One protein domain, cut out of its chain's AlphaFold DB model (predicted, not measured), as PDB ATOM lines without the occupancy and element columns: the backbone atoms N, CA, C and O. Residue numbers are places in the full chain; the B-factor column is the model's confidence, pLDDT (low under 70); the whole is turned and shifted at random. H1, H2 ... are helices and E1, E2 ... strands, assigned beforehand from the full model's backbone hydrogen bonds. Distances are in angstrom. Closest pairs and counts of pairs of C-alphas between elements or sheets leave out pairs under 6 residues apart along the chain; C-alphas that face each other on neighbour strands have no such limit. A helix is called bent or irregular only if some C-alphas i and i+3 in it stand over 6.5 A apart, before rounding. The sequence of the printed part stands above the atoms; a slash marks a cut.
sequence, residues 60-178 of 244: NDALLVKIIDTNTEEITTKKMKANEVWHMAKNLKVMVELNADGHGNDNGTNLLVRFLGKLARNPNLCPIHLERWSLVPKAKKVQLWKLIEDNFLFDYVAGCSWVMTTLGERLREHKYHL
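Overview. This is residues 60 to 178 of the 244 residues of an uncharacterized protein of Senna tora (UniProt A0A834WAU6). A small, strongly twisted sheet of three strands stands at one end of an elongated body, and H2 and H3 run between it and the other end, H2 starting on the sheet and H3 ending where it grazes it. The longest helix, H4, crosses H2, the short H1 packs on H2, and the loop of residues 121 to 137 lies far from the sheet. The printed part has 119 residues, with four named helices and three named strands in the order E1 E2 H1 E3 H2 H3 H4; the sheet runs E2 E1 E3, antiparallel, and the class is mixed, helices and strands. It is compact, with a radius of gyration of the C-alphas of 14.2 A, and spans 43 by 28 by 24 A, only just elongated.

Arrangement. Start with E1, residues 63 to 69, the inner strand, which forms a hairpin with E2, residues 75 to 80; look for N 67 and O 76 at 2.8 A. H1, residues 82 to 85, comes next, before E3, residues 92 to 95, whose N 93 is 2.9 A from O 68 of E1. E2, H1 and E3 make a split strand-helix-strand unit, two strands of one sheet with a helix between them along the chain and E1 between them in the sheet, and its crossover is right-handed. Then find H2, residues 107 to 120, on the sheet at a height over the sheet of 11.2 A; it lies over E1 and runs across the strands, at 73 degrees to E1 on the local plane. H1 touches H2, the closest C-alphas being those of Ala 82 and Phe 115, 5.0 A. H3, residues 138 to 151, only grazes the sheet with residues 148 to 151; its closest C-alpha pair with E3 is Asn 151 and Lys 93, 4.8 A. H4, residues 156 to 178, touches H2 with residues 166 to 174 alone, closest at the C-alphas of Leu 171 and Ala 120, 4.8 A, at a steep tilt of 52 degrees, the same way. H3 and H4 are near each other. Every O i to N i+4 pair is within hydrogen-bond range in H2; H3 has 9 of 10 and H4 17 of 19, while H1 is too short for such a pair.

Along the chain. Find C-alpha 63 at (209.049, 163.292, 166.317), where E1 begins its 18.3 A. E2 is 14.5 A long, H2 19.9 A and H3 20.3 A. H4 runs 31.4 A to C-alpha 178 at (197.355, 186.926, 171.276); it is irregular, with C-alphas 158 and 161 7.3 A apart.

Size, cuts and confidence. The two C-alphas farthest apart are those of Thr 72 and Glu 131, 43.9 A. The printed part has no cut; the links E3 to H2 and H2 to H3 are long. Look for low confidence at residue 60 alone, the one printed residue with a pLDDT under 70.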
ATOM      1  N   ASN A  60     204.474 169.806 171.248       67.38
ATOM      2  CA  ASN A  60     205.604 169.426 172.104       67.38
ATOM      3  C   ASN A  60     205.972 167.933 172.041       67.38
ATOM      4  O   ASN A  60     206.925 167.516 172.714       67.38
ATOM      5  N   ASP A  61     205.261 167.133 171.249       83.75
ATOM      6  CA  ASP A  61     205.564 165.712 171.114       83.75
ATOM      7  C   ASP A  61     206.850 165.483 170.321       83.75
ATOM      8  O   ASP A  61     207.170 166.204 169.374       83.75
ATOM      9  N   ALA A  62     207.613 164.468 170.725       90.00
ATOM     10  CA  ALA A  62     208.856 164.129 170.050       90.00
ATOM     11  C   ALA A  62     208.564 163.402 168.732       90.00
ATOM     12  O   ALA A  62     207.858 162.393 168.713       90.00
ATOM     13  N   LEU A  63     209.154 163.886 167.644       92.06
ATOM     14  CA  LEU A  63     209.049 163.292 166.317       92.06
ATOM     15  C   LEU A  63     210.302 162.471 166.022       92.06
ATOM     16  O   LEU A  63     211.410 162.865 166.379       92.06
ATOM     17  N   LEU A  64     210.133 161.316 165.383       94.81
ATOM     18  CA  LEU A  64     211.255 160.493 164.941       94.81
ATOM     19  C   LEU A  64     211.825 161.091 163.649       94.81
ATOM     20  O   LEU A  64     211.169 161.003 162.611       94.81
ATOM     21  N   VAL A  65     213.007 161.707 163.722       95.69
ATOM     22  CA  VAL A  65     213.636 162.444 162.613       95.69
ATOM     23  C   VAL A  65     215.015 161.890 162.268       95.69
ATOM     24  O   VAL A  65     215.708 161.344 163.131       95.69
ATOM     25  N   LYS A  66     215.413 162.043 161.002       96.38
ATOM     26  CA  LYS A  66     216.767 161.738 160.523       96.38
ATOM     27  C   LYS A  66     217.675 162.940 160.789       96.38
ATOM     28  O   LYS A  66     217.310 164.072 160.478       96.38
ATOM     29  N   ILE A  67     218.847 162.697 161.357       96.38
ATOM     30  CA  ILE A  67     219.861 163.706 161.664       96.38
ATOM     31  C   ILE A  67     221.142 163.298 160.954       96.38
ATOM     32  O   ILE A  67     221.610 162.175 161.134       96.38
ATOM     33  N   ILE A  68     221.700 164.217 160.173       96.50
ATOM     34  CA  ILE A  68     222.996 164.052 159.526       96.50
ATOM     35  C   ILE A  68     224.081 164.760 160.337       96.50
ATOM     36  O   ILE A  68     223.898 165.903 160.765       96.50
ATOM     37  N   ASP A  69     225.213 164.094 160.532       95.88
ATOM     38  CA  ASP A  69     226.447 164.746 160.958       95.88
ATOM     39  C   ASP A  69     227.203 165.239 159.719       95.88
ATOM     40  O   ASP A  69     227.627 164.460 158.871       95.88
ATOM     41  N   THR A  70     227.374 166.552 159.587       92.00
ATOM     42  CA  THR A  70     228.036 167.171 158.435       92.00
ATOM     43  C   THR A  70     229.538 166.903 158.377       92.00
ATOM     44  O   THR A  70     230.146 167.185 157.348       92.00
ATOM     45  N   ASN A  71     230.150 166.417 159.462       92.56
ATOM     46  CA  ASN A  71     231.575 166.090 159.498       92.56
ATOM     47  C   ASN A  71     231.843 164.649 159.060       92.56
ATOM     48  O   ASN A  71     232.819 164.403 158.355       92.56
ATOM     49  N   THR A  72     231.012 163.702 159.502       93.56
ATOM     50  CA  THR A  72     231.187 162.265 159.221       93.56
ATOM     51  C   THR A  72     230.293 161.758 158.091       93.56
ATOM     52  O   THR A  72     230.498 160.644 157.621       93.56
ATOM     53  N   GLU A  73     229.312 162.558 157.664       92.44
ATOM     54  CA  GLU A  73     228.227 162.183 156.744       92.44
ATOM     55  C   GLU A  73     227.355 161.019 157.255       92.44
ATOM     56  O   GLU A  73     226.568 160.436 156.507       92.44
ATOM     57  N   GLU A  74     227.449 160.694 158.548       95.56
ATOM     58  CA  GLU A  74     226.647 159.649 159.173       95.56
ATOM     59  C   GLU A  74     225.212 160.133 159.413       95.56
ATOM     60  O   GLU A  74     224.976 161.248 159.887       95.56
ATOM     61  N   ILE A  75     224.242 159.271 159.100       96.38
ATOM     62  CA  ILE A  75     222.819 159.546 159.298       96.38
ATOM     63  C   ILE A  75     222.304 158.673 160.435       96.38
ATOM     64  O   ILE A  75     222.330 157.445 160.366       96.38
ATOM     65  N   THR A  76     221.759 159.320 161.458       95.88
ATOM     66  CA  THR A  76     221.132 158.657 162.603       95.88
ATOM     67  C   THR A  76     219.662 159.035 162.692       95.88
ATOM     68  O   THR A  76     219.229 160.062 162.176       95.88
ATOM     69  N   THR A  77     218.856 158.193 163.335       96.06
ATOM     70  CA  THR A  77     217.440 158.493 163.577       96.06
ATOM     71  C   THR A  77     217.216 158.680 165.069       96.06
ATOM     72  O   THR A  77     217.558 157.805 165.864       96.06
ATOM     73  N   LYS A  78     216.629 159.813 165.464       94.31
ATOM     74  CA  LYS A  78     216.412 160.165 166.872       94.31
ATOM     75  C   LYS A  78     215.031 160.779 167.072       94.31
ATOM     76  O   LYS A  78     214.523 161.490 166.210       94.31
ATOM     77  N   LYS A  79     214.411 160.506 168.223       94.56
ATOM     78  CA  LYS A  79     213.221 161.242 168.667       94.56
ATOM     79  C   LYS A  79     213.636 162.634 169.133       94.56
ATOM     80  O   LYS A  79     214.508 162.737 169.991       94.56
ATOM     81  N   MET A  80     213.014 163.669 168.579       92.94
ATOM     82  CA  MET A  80     213.377 165.055 168.845       92.94
ATOM     83  C   MET A  80     212.153 165.961 168.953       92.94
ATOM     84  O   MET A  80     211.184 165.819 168.205       92.94
ATOM     85  N   LYS A  81     212.214 166.912 169.884       93.44
ATOM     86  CA  LYS A  81     211.244 168.004 170.036       93.44
ATOM     87  C   LYS A  81     211.787 169.297 169.436       93.44
ATOM     88  O   LYS A  81     212.991 169.526 169.430       93.44
ATOM     89  N   ALA A  82     210.899 170.204 169.031       91.38
ATOM     90  CA  ALA A  82     211.300 171.485 168.440       91.38
ATOM     91  C   ALA A  82     212.191 172.339 169.369       91.38
ATOM     92  O   ALA A  82     213.060 173.061 168.892       91.38
ATOM     93  N   ASN A  83     212.020 172.236 170.693       89.69
ATOM     94  CA  ASN A  83     212.868 172.946 171.658       89.69
ATOM     95  C   ASN A  83     214.308 172.405 171.699       89.69
ATOM     96  O   ASN A  83     215.232 173.158 171.980       89.69
ATOM     97  N   GLU A  84     214.503 171.114 171.425       91.44
ATOM     98  CA  GLU A  84     215.823 170.472 171.476       91.44
ATOM     99  C   GLU A  84     216.690 170.858 170.274       91.44
ATOM    100  O   GLU A  84     217.914 170.822 170.373       91.44
ATOM    101  N   VAL A  85     216.062 171.287 169.173       92.00
ATOM    102  CA  VAL A  85     216.740 171.742 167.951       92.00
ATOM    103  C   VAL A  85     217.716 172.886 168.253       92.00
ATOM    104  O   VAL A  85     218.841 172.868 167.775       92.00
ATOM    105  N   TRP A  86     217.351 173.828 169.131       87.00
ATOM    106  CA  TRP A  86     218.203 174.971 169.510       87.00
ATOM    107  C   TRP A  86     219.542 174.593 170.140       87.00
ATOM    108  O   TRP A  86     220.488 175.380 170.112       87.00
ATOM    109  N   HIS A  87     219.600 173.420 170.761       87.75
ATOM    110  CA  HIS A  87     220.752 172.954 171.522       87.75
ATOM    111  C   HIS A  87     221.518 171.857 170.782       87.75
ATOM    112  O   HIS A  87     222.359 171.179 171.377       87.75
ATOM    113  N   MET A  88     221.234 171.666 169.492       91.88
ATOM    114  CA  MET A  88     221.986 170.744 168.659       91.88
ATOM    115  C   MET A  88     223.422 171.231 168.457       91.88
ATOM    116  O   MET A  88     223.715 172.427 168.396       91.88
ATOM    117  N   ALA A  89     224.341 170.271 168.353       91.44
ATOM    118  CA  ALA A  89     225.703 170.573 167.953       91.44
ATOM    119  C   ALA A  89     225.703 171.133 166.523       91.44
ATOM    120  O   ALA A  89     224.941 170.676 165.678       91.44
ATOM    121  N   LYS A  90     226.577 172.106 166.239       89.81
ATOM    122  CA  LYS A  90     226.591 172.842 164.957       89.81
ATOM    123  C   LYS A  90     226.850 171.972 163.723       89.81
ATOM    124  O   LYS A  90     226.573 172.396 162.608       89.81
ATOM    125  N   ASN A  91     227.442 170.798 163.917       92.81
ATOM    126  CA  ASN A  91     227.679 169.814 162.866       92.81
ATOM    127  C   ASN A  91     226.478 168.886 162.639       92.81
ATOM    128  O   ASN A  91     226.494 168.116 161.692       92.81
ATOM    129  N   LEU A  92     225.449 168.927 163.482       95.81
ATOM    130  CA  LEU A  92     224.265 168.093 163.331       95.81
ATOM    131  C   LEU A  92     223.147 168.895 162.677       95.81
ATOM    132  O   LEU A  92     222.821 169.991 163.128       95.81
ATOM    133  N   LYS A  93     222.516 168.319 161.654       97.00
ATOM    134  CA  LYS A  93     221.347 168.920 161.001       97.00
ATOM    135  C   LYS A  93     220.215 167.920 160.869       97.00
ATOM    136  O   LYS A  93     220.428 166.774 160.480       97.00
ATOM    137  N   VAL A  94     218.997 168.364 161.157       96.94
ATOM    138  CA  VAL A  94     217.780 167.594 160.892       96.94
ATOM    139  C   VAL A  94     217.538 167.576 159.387       96.94
ATOM    140  O   VAL A  94     217.451 168.626 158.752       96.94
ATOM    141  N   MET A  95     217.431 166.386 158.809       96.38
ATOM    142  CA  MET A  95     217.103 166.225 157.397       96.38
ATOM    143  C   MET A  95     215.606 166.441 157.180       96.38
ATOM    144  O   MET A  95     214.791 165.954 157.965       96.38
ATOM    145  N   VAL A  96     215.264 167.154 156.111       95.62
ATOM    146  CA  VAL A  96     213.883 167.381 155.681       95.62
ATOM    147  C   VAL A  96     213.752 166.959 154.223       95.62
ATOM    148  O   VAL A  96     214.543 167.369 153.370       95.62
ATOM    149  N   GLU A  97     212.762 166.117 153.949       91.50
ATOM    150  CA  GLU A  97     212.466 165.624 152.606       91.50
ATOM    151  C   GLU A  97     211.380 166.504 151.981       91.50
ATOM    152  O   GLU A  97     210.275 166.608 152.514       91.50
ATOM    153  N   LEU A  98     211.707 167.160 150.863       89.88
ATOM    154  CA  LEU A  98     210.764 167.970 150.091       89.88
ATOM    155  C   LEU A  98     210.211 167.158 148.915       89.88
ATOM    156  O   LEU A  98     210.935 166.390 148.280       89.88
ATOM    157  N   ASN A  99     208.929 167.341 148.621       86.25
ATOM    158  CA  ASN A  99     208.274 166.815 147.432       86.25
ATOM    159  C   ASN A  99     208.611 167.669 146.189       86.25
ATOM    160  O   ASN A  99     209.330 168.664 146.275       86.25
ATOM    161  N   ALA A 100     208.075 167.287 145.024       81.81
ATOM    162  CA  ALA A 100     208.329 167.981 143.755       81.81
ATOM    163  C   ALA A 100     207.909 169.466 143.757       81.81
ATOM    164  O   ALA A 100     208.488 170.258 143.020       81.81
ATOM    165  N   ASP A 101     206.955 169.842 144.613       78.69
ATOM    166  CA  ASP A 101     206.467 171.217 144.760       78.69
ATOM    167  C   ASP A 101     207.283 172.033 145.781       78.69
ATOM    168  O   ASP A 101     206.942 173.176 146.079       78.69
ATOM    169  N   GLY A 102     208.336 171.452 146.370       77.62
ATOM    170  CA  GLY A 102     209.133 172.095 147.419       77.62
ATOM    171  C   GLY A 102     208.477 172.081 148.806       77.62
ATOM    172  O   GLY A 102     208.963 172.746 149.722       77.62
ATOM    173  N   HIS A 103     207.397 171.318 148.991       76.75
ATOM    174  CA  HIS A 103     206.728 171.116 150.273       76.75
ATOM    175  C   HIS A 103     207.239 169.862 150.966       76.75
ATOM    176  O   HIS A 103     207.351 168.795 150.368       76.75
ATOM    177  N   GLY A 104     207.501 169.955 152.260       78.12
ATOM    178  CA  GLY A 104     207.895 168.781 153.012       78.12
ATOM    179  C   GLY A 104     206.711 167.889 153.412       78.12
ATOM    180  O   GLY A 104     205.596 168.376 153.620       78.12
ATOM    181  N   ASN A 105     206.928 166.575 153.503       82.25
ATOM    182  CA  ASN A 105     205.878 165.595 153.833       82.25
ATOM    183  C   ASN A 105     206.277 164.575 154.918       82.25
ATOM    184  O   ASN A 105     205.523 163.640 155.195       82.25
ATOM    185  N   ASP A 106     207.434 164.760 155.552       89.69
ATOM    186  CA  ASP A 106     208.017 163.822 156.509       89.69
ATOM    187  C   ASP A 106     208.017 164.352 157.960       89.69
ATOM    188  O   ASP A 106     207.578 165.463 158.275       89.69
ATOM    189  N   ASN A 107     208.523 163.548 158.900       92.94
ATOM    190  CA  ASN A 107     208.657 163.993 160.292       92.94
ATOM    191  C   ASN A 107     209.664 165.141 160.450       92.94
ATOM    192  O   ASN A 107     209.482 165.966 161.350       92.94
ATOM    193  N   GLY A 108     210.695 165.215 159.599       93.00
ATOM    194  CA  GLY A 108     211.625 166.344 159.561       93.00
ATOM    195  C   GLY A 108     210.900 167.647 159.234       93.00
ATOM    196  O   GLY A 108     211.072 168.643 159.934       93.00
ATOM    197  N   THR A 109     210.003 167.611 158.250       93.12
ATOM    198  CA  THR A 109     209.110 168.719 157.884       93.12
ATOM    199  C   THR A 109     208.253 169.152 159.058       93.12
ATOM    200  O   THR A 109     208.219 170.331 159.405       93.12
ATOM    201  N   ASN A 110     207.570 168.205 159.701       92.12
ATOM    202  CA  ASN A 110     206.710 168.510 160.841       92.12
ATOM    203  C   ASN A 110     207.510 169.155 161.983       92.12
ATOM    204  O   ASN A 110     207.040 170.106 162.614       92.12
ATOM    205  N   LEU A 111     208.740 168.685 162.223       94.94
ATOM    206  CA  LEU A 111     209.638 169.272 163.213       94.94
ATOM    207  C   LEU A 111     210.096 170.680 162.812       94.94
ATOM    208  O   LEU A 111     210.082 171.574 163.660       94.94
ATOM    209  N   LEU A 112     210.437 170.898 161.536       95.25
ATOM    210  CA  LEU A 112     210.773 172.213 160.993       95.25
ATOM    211  C   LEU A 112     209.614 173.185 161.199       95.25
ATOM    212  O   LEU A 112     209.800 174.226 161.813       95.25
ATOM    213  N   VAL A 113     208.399 172.825 160.790       93.75
ATOM    214  CA  VAL A 113     207.209 173.673 160.936       93.75
ATOM    215  C   VAL A 113     206.947 174.050 162.403       93.75
ATOM    216  O   VAL A 113     206.640 175.210 162.694       93.75
ATOM    217  N   ARG A 114     207.127 173.113 163.348       94.19
ATOM    218  CA  ARG A 114     207.048 173.398 164.796       94.19
ATOM    219  C   ARG A 114     208.156 174.350 165.252       94.19
ATOM    220  O   ARG A 114     207.894 175.280 166.014       94.19
ATOM    221  N   PHE A 115     209.379 174.157 164.767       95.31
ATOM    222  CA  PHE A 115     210.505 175.051 165.036       95.31
ATOM    223  C   PHE A 115     210.260 176.469 164.492       95.31
ATOM    224  O   PHE A 115     210.471 177.440 165.218       95.31
ATOM    225  N   LEU A 116     209.709 176.608 163.281       95.44
ATOM    226  CA  LEU A 116     209.294 177.901 162.716       95.44
ATOM    227  C   LEU A 116     208.237 178.586 163.593       95.44
ATOM    228  O   LEU A 116     208.300 179.796 163.799       95.44
ATOM    229  N   GLY A 117     207.307 177.819 164.170       94.06
ATOM    230  CA  GLY A 117     206.353 178.316 165.163       94.06
ATOM    231  C   GLY A 117     207.034 178.932 166.389       94.06
ATOM    232  O   GLY A 117     206.646 180.009 166.838       94.06
ATOM    233  N   LYS A 118     208.098 178.299 166.900       92.88
ATOM    234  CA  LYS A 118     208.902 178.843 168.011       92.88
ATOM    235  C   LYS A 118     209.650 180.112 167.606       92.88
ATOM    236  O   LYS A 118     209.655 181.072 168.374       92.88
ATOM    237  N   LEU A 119     210.233 180.146 166.405       94.25
ATOM    238  CA  LEU A 119     210.888 181.345 165.871       94.25
ATOM    239  C   LEU A 119     209.909 182.517 165.745       94.25
ATOM    240  O   LEU A 119     210.222 183.626 166.167       94.25
ATOM    241  N   ALA A 120     208.707 182.261 165.227       93.50
ATOM    242  CA  ALA A 120     207.669 183.270 165.042       93.50
ATOM    243  C   ALA A 120     207.151 183.881 166.353       93.50
ATOM    244  O   ALA A 120     206.663 185.008 166.349       93.50
ATOM    245  N   ARG A 121     207.264 183.150 167.469       92.38
ATOM    246  CA  ARG A 121     206.896 183.611 168.818       92.38
ATOM    247  C   ARG A 121     208.033 184.339 169.538       92.38
ATOM    248  O   ARG A 121     207.818 184.857 170.627       92.38
ATOM    249  N   ASN A 122     209.242 184.356 168.977       90.75
ATOM    250  CA  ASN A 122     210.378 185.030 169.592       90.75
ATOM    251  C   ASN A 122     210.340 186.533 169.253       90.75
ATOM    252  O   ASN A 122     210.564 186.881 168.090       90.75
ATOM    253  N   PRO A 123     210.128 187.436 170.231       88.56
ATOM    254  CA  PRO A 123     209.967 188.870 169.967       88.56
ATOM    255  C   PRO A 123     211.221 189.510 169.349       88.56
ATOM    256  O   PRO A 123     211.128 190.439 168.545       88.56
ATOM    257  N   ASN A 124     212.409 188.966 169.638       89.12
ATOM    258  CA  ASN A 124     213.659 189.473 169.074       89.12
ATOM    259  C   ASN A 124     213.756 189.209 167.565       89.12
ATOM    260  O   ASN A 124     214.308 190.030 166.826       89.12
ATOM    261  N   LEU A 125     213.187 188.099 167.091       90.75
ATOM    262  CA  LEU A 125     213.247 187.681 165.689       90.75
ATOM    263  C   LEU A 125     212.017 188.137 164.899       90.75
ATOM    264  O   LEU A 125     212.151 188.629 163.778       90.75
ATOM    265  N   CYS A 126     210.834 188.040 165.503       91.88
ATOM    266  CA  CYS A 126     209.550 188.325 164.874       91.88
ATOM    267  C   CYS A 126     208.727 189.295 165.740       91.88
ATOM    268  O   CYS A 126     207.890 188.860 166.531       91.88
ATOM    269  N   PRO A 127     208.939 190.617 165.592       91.25
ATOM    270  CA  PRO A 127     208.198 191.624 166.346       91.25
ATOM    271  C   PRO A 127     206.715 191.622 165.996       91.25
ATOM    272  O   PRO A 127     206.337 191.634 164.819       91.25
ATOM    273  N   ILE A 128     205.858 191.674 167.012       94.25
ATOM    274  CA  ILE A 128     204.411 191.635 166.786       94.25
ATOM    275  C   ILE A 128     203.846 192.979 166.308       94.25
ATOM    276  O   ILE A 128     202.796 192.991 165.659       94.25
ATOM    277  N   HIS A 129     204.554 194.087 166.564       91.69
ATOM    278  CA  HIS A 129     204.129 195.437 166.184       91.69
ATOM    279  C   HIS A 129     204.087 195.651 164.661       91.69
ATOM    280  O   HIS A 129     203.366 196.517 164.174       91.69
ATOM    281  N   LEU A 130     204.839 194.858 163.892       91.88
ATOM    282  CA  LEU A 130     204.894 194.957 162.433       91.88
ATOM    283  C   LEU A 130     203.679 194.291 161.805       91.88
ATOM    284  O   LEU A 130     203.597 193.070 161.822       91.88
ATOM    285  N   GLU A 131     202.757 195.050 161.219       89.00
ATOM    286  CA  GLU A 131     201.440 194.559 160.776       89.00
ATOM    287  C   GLU A 131     201.498 193.279 159.922       89.00
ATOM    288  O   GLU A 131     200.804 192.302 160.218       89.00
ATOM    289  N   ARG A 132     202.372 193.256 158.906       90.38
ATOM    290  CA  ARG A 132     202.484 192.182 157.904       90.38
ATOM    291  C   ARG A 132     203.901 191.615 157.834       90.38
ATOM    292  O   ARG A 132     204.871 192.321 158.084       90.38
ATOM    293  N   TRP A 133     204.023 190.360 157.394       93.00
ATOM    294  CA  TRP A 133     205.316 189.695 157.167       93.00
ATOM    295  C   TRP A 133     206.216 190.431 156.160       93.00
ATOM    296  O   TRP A 133     207.441 190.436 156.287       93.00
ATOM    297  N   SER A 134     205.621 191.100 155.171       92.88
ATOM    298  CA  SER A 134     206.353 191.933 154.214       92.88
ATOM    299  C   SER A 134     207.076 193.112 154.876       92.88
ATOM    300  O   SER A 134     208.128 193.511 154.392       92.88
ATOM    301  N   LEU A 135     206.580 193.609 156.017       93.31
ATOM    302  CA  LEU A 135     207.199 194.701 156.780       93.31
ATOM    303  C   LEU A 135     208.346 194.235 157.690       93.31
ATOM    304  O   LEU A 135     209.043 195.068 158.267       93.31
ATOM    305  N   VAL A 136     208.557 192.922 157.845       92.38
ATOM    306  CA  VAL A 136     209.677 192.394 158.635       92.38
ATOM    307  C   VAL A 136     211.000 192.741 157.943       92.38
ATOM    308  O   VAL A 136     211.185 192.355 156.784       92.38
ATOM    309  N   PRO A 137     211.942 193.424 158.632       93.62
ATOM    310  CA  PRO A 137     213.196 193.853 158.024       93.62
ATOM    311  C   PRO A 137     213.987 192.700 157.405       93.62
ATOM    312  O   PRO A 137     214.101 191.623 158.000       93.62
ATOM    313  N   LYS A 138     214.628 192.955 156.254       91.62
ATOM    314  CA  LYS A 138     215.471 191.967 155.549       91.62
ATOM    315  C   LYS A 138     216.537 191.373 156.472       91.62
ATOM    316  O   LYS A 138     216.728 190.164 156.475       91.62
ATOM    317  N   ALA A 139     217.154 192.193 157.326       93.06
ATOM    318  CA  ALA A 139     218.141 191.732 158.301       93.06
ATOM    319  C   ALA A 139     217.594 190.638 159.241       93.06
ATOM    320  O   ALA A 139     218.276 189.643 159.476       93.06
ATOM    321  N   LYS A 140     216.347 190.769 159.720       93.25
ATOM    322  CA  LYS A 140     215.710 189.748 160.568       93.25
ATOM    323  C   LYS A 140     215.367 188.486 159.780       93.25
ATOM    324  O   LYS A 140     215.600 187.386 160.268       93.25
ATOM    325  N   LYS A 141     214.885 188.633 158.540       94.62
ATOM    326  CA  LYS A 141     214.632 187.495 157.636       94.62
ATOM    327  C   LYS A 141     215.912 186.696 157.357       94.62
ATOM    328  O   LYS A 141     215.886 185.475 157.442       94.62
ATOM    329  N   VAL A 142     217.040 187.373 157.125       95.50
ATOM    330  CA  VAL A 142     218.359 186.731 156.957       95.50
ATOM    331  C   VAL A 142     218.803 186.017 158.238       95.50
ATOM    332  O   VAL A 142     219.304 184.898 158.171       95.50
ATOM    333  N   GLN A 143     218.603 186.625 159.411       95.50
ATOM    334  CA  GLN A 143     218.911 185.982 160.695       95.50
ATOM    335  C   GLN A 143     218.068 184.719 160.928       95.50
ATOM    336  O   GLN A 143     218.613 183.690 161.321       95.50
ATOM    337  N   LEU A 144     216.764 184.779 160.652       95.75
ATOM    338  CA  LEU A 144     215.857 183.629 160.726       95.75
ATOM    339  C   LEU A 144     216.291 182.511 159.782       95.75
ATOM    340  O   LEU A 144     216.379 181.360 160.197       95.75
ATOM    341  N   TRP A 145     216.606 182.860 158.536       96.25
ATOM    342  CA  TRP A 145     217.068 181.898 157.544       96.25
ATOM    343  C   TRP A 145     218.361 181.207 157.978       96.25
ATOM    344  O   TRP A 145     218.447 179.985 157.928       96.25
ATOM    345  N   LYS A 146     219.325 181.959 158.518       95.06
ATOM    346  CA  LYS A 146     220.562 181.388 159.059       95.06
ATOM    347  C   LYS A 146     220.300 180.387 160.188       95.06
ATOM    348  O   LYS A 146     220.909 179.326 160.207       95.06
ATOM    349  N   LEU A 147     219.367 180.683 161.097       94.94
ATOM    350  CA  LEU A 147     218.979 179.743 162.157       94.94
ATOM    351  C   LEU A 147     218.368 178.455 161.591       94.94
ATOM    352  O   LEU A 147     218.588 177.380 162.145       94.94
ATOM    353  N   ILE A 148     217.608 178.551 160.500       95.69
ATOM    354  CA  ILE A 148     217.058 177.380 159.812       95.69
ATOM    355  C   ILE A 148     218.186 176.582 159.155       95.69
ATOM    356  O   ILE A 148     218.289 175.383 159.392       95.69
ATOM    357  N   GLU A 149     219.060 177.232 158.388       94.94
ATOM    358  CA  GLU A 149     220.196 176.580 157.725       94.94
ATOM    359  C   GLU A 149     221.151 175.915 158.715       94.94
ATOM    360  O   GLU A 149     221.666 174.835 158.429       94.94
ATOM    361  N   ASP A 150     221.393 176.528 159.875       94.56
ATOM    362  CA  ASP A 150     222.295 175.995 160.897       94.56
ATOM    363  C   ASP A 150     221.769 174.675 161.492       94.56
ATOM    364  O   ASP A 150     222.574 173.821 161.854       94.56
ATOM    365  N   ASN A 151     220.445 174.471 161.536       95.75
ATOM    366  CA  ASN A 151     219.820 173.322 162.206       95.75
ATOM    367  C   ASN A 151     219.157 172.306 161.258       95.75
ATOM    368  O   ASN A 151     218.919 171.166 161.659       95.75
ATOM    369  N   PHE A 152     218.855 172.686 160.015       96.69
ATOM    370  CA  PHE A 152     218.113 171.859 159.060       96.69
ATOM    371  C   PHE A 152     218.838 171.733 157.719       96.69
ATOM    372  O   PHE A 152     219.478 172.668 157.229       96.69
ATOM    373  N   LEU A 153     218.706 170.561 157.098       95.94
ATOM    374  CA  LEU A 153     219.246 170.246 155.779       95.94
ATOM    375  C   LEU A 153     218.128 169.783 154.841       95.94
ATOM    376  O   LEU A 153     217.472 168.777 155.102       95.94
ATOM    377  N   PHE A 154     217.959 170.502 153.735       94.94
ATOM    378  CA  PHE A 154     217.030 170.189 152.649       94.94
ATOM    379  C   PHE A 154     217.475 170.889 151.362       94.94
ATOM    380  O   PHE A 154     218.489 171.592 151.352       94.94
ATOM    381  N   ASP A 155     216.731 170.701 150.272       94.25
ATOM    382  CA  ASP A 155     216.929 171.493 149.059       94.25
ATOM    383  C   ASP A 155     216.507 172.948 149.312       94.25
ATOM    384  O   ASP A 155     215.330 173.303 149.253       94.25
ATOM    385  N   TYR A 156     217.485 173.793 149.636       93.94
ATOM    386  CA  TYR A 156     217.249 175.197 149.956       93.94
ATOM    387  C   TYR A 156     216.664 175.988 148.784       93.94
ATOM    388  O   TYR A 156     215.905 176.922 149.024       93.94
ATOM    389  N   VAL A 157     216.974 175.624 147.535       90.94
ATOM    390  CA  VAL A 157     216.456 176.336 146.358       90.94
ATOM    391  C   VAL A 157     214.963 176.064 146.212       90.94
ATOM    392  O   VAL A 157     214.186 177.004 146.053       90.94
ATOM    393  N   ALA A 158     214.555 174.802 146.349       90.94
ATOM    394  CA  ALA A 158     213.147 174.415 146.277       90.94
ATOM    395  C   ALA A 158     212.342 174.853 147.517       90.94
ATOM    396  O   ALA A 158     211.188 175.257 147.404       90.94
ATOM    397  N   GLY A 159     212.940 174.790 148.712       90.69
ATOM    398  CA  GLY A 159     212.222 174.968 149.977       90.69
ATOM    399  C   GLY A 159     212.187 176.389 150.543       90.69
ATOM    400  O   GLY A 159     211.371 176.656 151.425       90.69
ATOM    401  N   CYS A 160     213.053 177.311 150.099       92.62
ATOM    402  CA  CYS A 160     213.181 178.630 150.742       92.62
ATOM    403  C   CYS A 160     211.865 179.418 150.738       92.62
ATOM    404  O   CYS A 160     211.438 179.907 151.787       92.62
ATOM    405  N   SER A 161     211.181 179.477 149.590       91.94
ATOM    406  CA  SER A 161     209.895 180.175 149.462       91.94
ATOM    407  C   SER A 161     208.840 179.612 150.420       91.94
ATOM    408  O   SER A 161     208.212 180.357 151.180       91.94
ATOM    409  N   TRP A 162     208.705 178.281 150.462       93.81
ATOM    410  CA  TRP A 162     207.768 177.593 151.349       93.81
ATOM    411  C   TRP A 162     208.067 177.868 152.829       93.81
ATOM    412  O   TRP A 162     207.162 178.220 153.592       93.81
ATOM    413  N   VAL A 163     209.332 177.782 153.244       94.94
ATOM    414  CA  VAL A 163     209.744 178.025 154.635       94.94
ATOM    415  C   VAL A 163     209.486 179.472 155.056       94.94
ATOM    416  O   VAL A 163     208.940 179.716 156.136       94.94
ATOM    417  N   MET A 164     209.837 180.441 154.206       95.00
ATOM    418  CA  MET A 164     209.642 181.862 154.507       95.00
ATOM    419  C   MET A 164     208.162 182.250 154.521       95.00
ATOM    420  O   MET A 164     207.748 183.040 155.374       95.00
ATOM    421  N   THR A 165     207.355 181.654 153.641       94.06
ATOM    422  CA  THR A 165     205.893 181.787 153.663       94.06
ATOM    423  C   THR A 165     205.332 181.219 154.963       94.06
ATOM    424  O   THR A 165     204.659 181.936 155.704       94.06
ATOM    425  N   THR A 166     205.705 179.982 155.306       94.12
ATOM    426  CA  THR A 166     205.277 179.308 156.540       94.12
ATOM    427  C   THR A 166     205.628 180.129 157.784       94.12
ATOM    428  O   THR A 166     204.802 180.260 158.685       94.12
ATOM    429  N   LEU A 167     206.814 180.746 157.848       95.50
ATOM    430  CA  LEU A 167     207.184 181.657 158.942       95.50
ATOM    431  C   LEU A 167     206.213 182.837 159.085       95.50
ATOM    432  O   LEU A 167     205.782 183.150 160.197       95.50
ATOM    433  N   GLY A 168     205.845 183.473 157.970       95.38
ATOM    434  CA  GLY A 168     204.861 184.555 157.958       95.38
ATOM    435  C   GLY A 168     203.487 184.102 158.455       95.38
ATOM    436  O   GLY A 168     202.842 184.809 159.238       95.38
ATOM    437  N   GLU A 169     203.058 182.900 158.072       94.56
ATOM    438  CA  GLU A 169     201.812 182.300 158.558       94.56
ATOM    439  C   GLU A 169     201.852 182.005 160.055       94.56
ATOM    440  O   GLU A 169     200.896 182.323 160.764       94.56
ATOM    441  N   ARG A 170     202.970 181.477 160.563       95.06
ATOM    442  CA  ARG A 170     203.163 181.225 161.997       95.06
ATOM    443  C   ARG A 170     203.176 182.510 162.815       95.06
ATOM    444  O   ARG A 170     202.617 182.533 163.912       95.06
ATOM    445  N   LEU A 171     203.731 183.601 162.285       95.06
ATOM    446  CA  LEU A 171     203.640 184.916 162.927       95.06
ATOM    447  C   LEU A 171     202.192 185.423 162.955       95.06
ATOM    448  O   LEU A 171     201.723 185.913 163.984       95.06
ATOM    449  N   ARG A 172     201.455 185.280 161.847       94.00
ATOM    450  CA  ARG A 172     200.027 185.633 161.769       94.00
ATOM    451  C   ARG A 172     199.196 184.830 162.773       94.00
ATOM    452  O   ARG A 172     198.371 185.405 163.482       94.00
ATOM    453  N   GLU A 173     199.444 183.529 162.866       93.50
ATOM    454  CA  GLU A 173     198.817 182.625 163.830       93.50
ATOM    455  C   GLU A 173     199.156 183.014 165.277       93.50
ATOM    456  O   GLU A 173     198.270 183.067 166.130       93.50
ATOM    457  N   HIS A 174     200.412 183.359 165.574       93.12
ATOM    458  CA  HIS A 174     200.803 183.833 166.902       93.12
ATOM    459  C   HIS A 174     200.034 185.099 167.311       93.12
ATOM    460  O   HIS A 174     199.459 185.147 168.400       93.12
ATOM    461  N   LYS A 175     199.944 186.092 166.419       92.50
ATOM    462  CA  LYS A 175     199.160 187.316 166.651       92.50
ATOM    463  C   LYS A 175     197.671 187.042 166.822       92.50
ATOM    464  O   LYS A 175     197.013 187.711 167.614       92.50
ATOM    465  N   TYR A 176     197.128 186.084 166.075       91.56
ATOM    466  CA  TYR A 176     195.745 185.647 166.250       91.56
ATOM    467  C   TYR A 176     195.518 185.091 167.660       91.56
ATOM    468  O   TYR A 176     194.610 185.557 168.341       91.56
ATOM    469  N   HIS A 177     196.388 184.199 168.139       91.00
ATOM    470  CA  HIS A 177     196.300 183.675 169.504       91.00
ATOM    471  C   HIS A 177     196.409 184.773 170.568       91.00
ATOM    472  O   HIS A 177     195.650 184.755 171.532       91.00
ATOM    473  N   LEU A 178     197.291 185.762 170.384       91.25
ATOM    474  CA  LEU A 178     197.355 186.926 171.276       91.25
ATOM    475  C   LEU A 178     196.031 187.697 171.297       91.25
ATOM    476  O   LEU A 178     195.570 188.101 172.356       91.25
TER     477      LEU A 178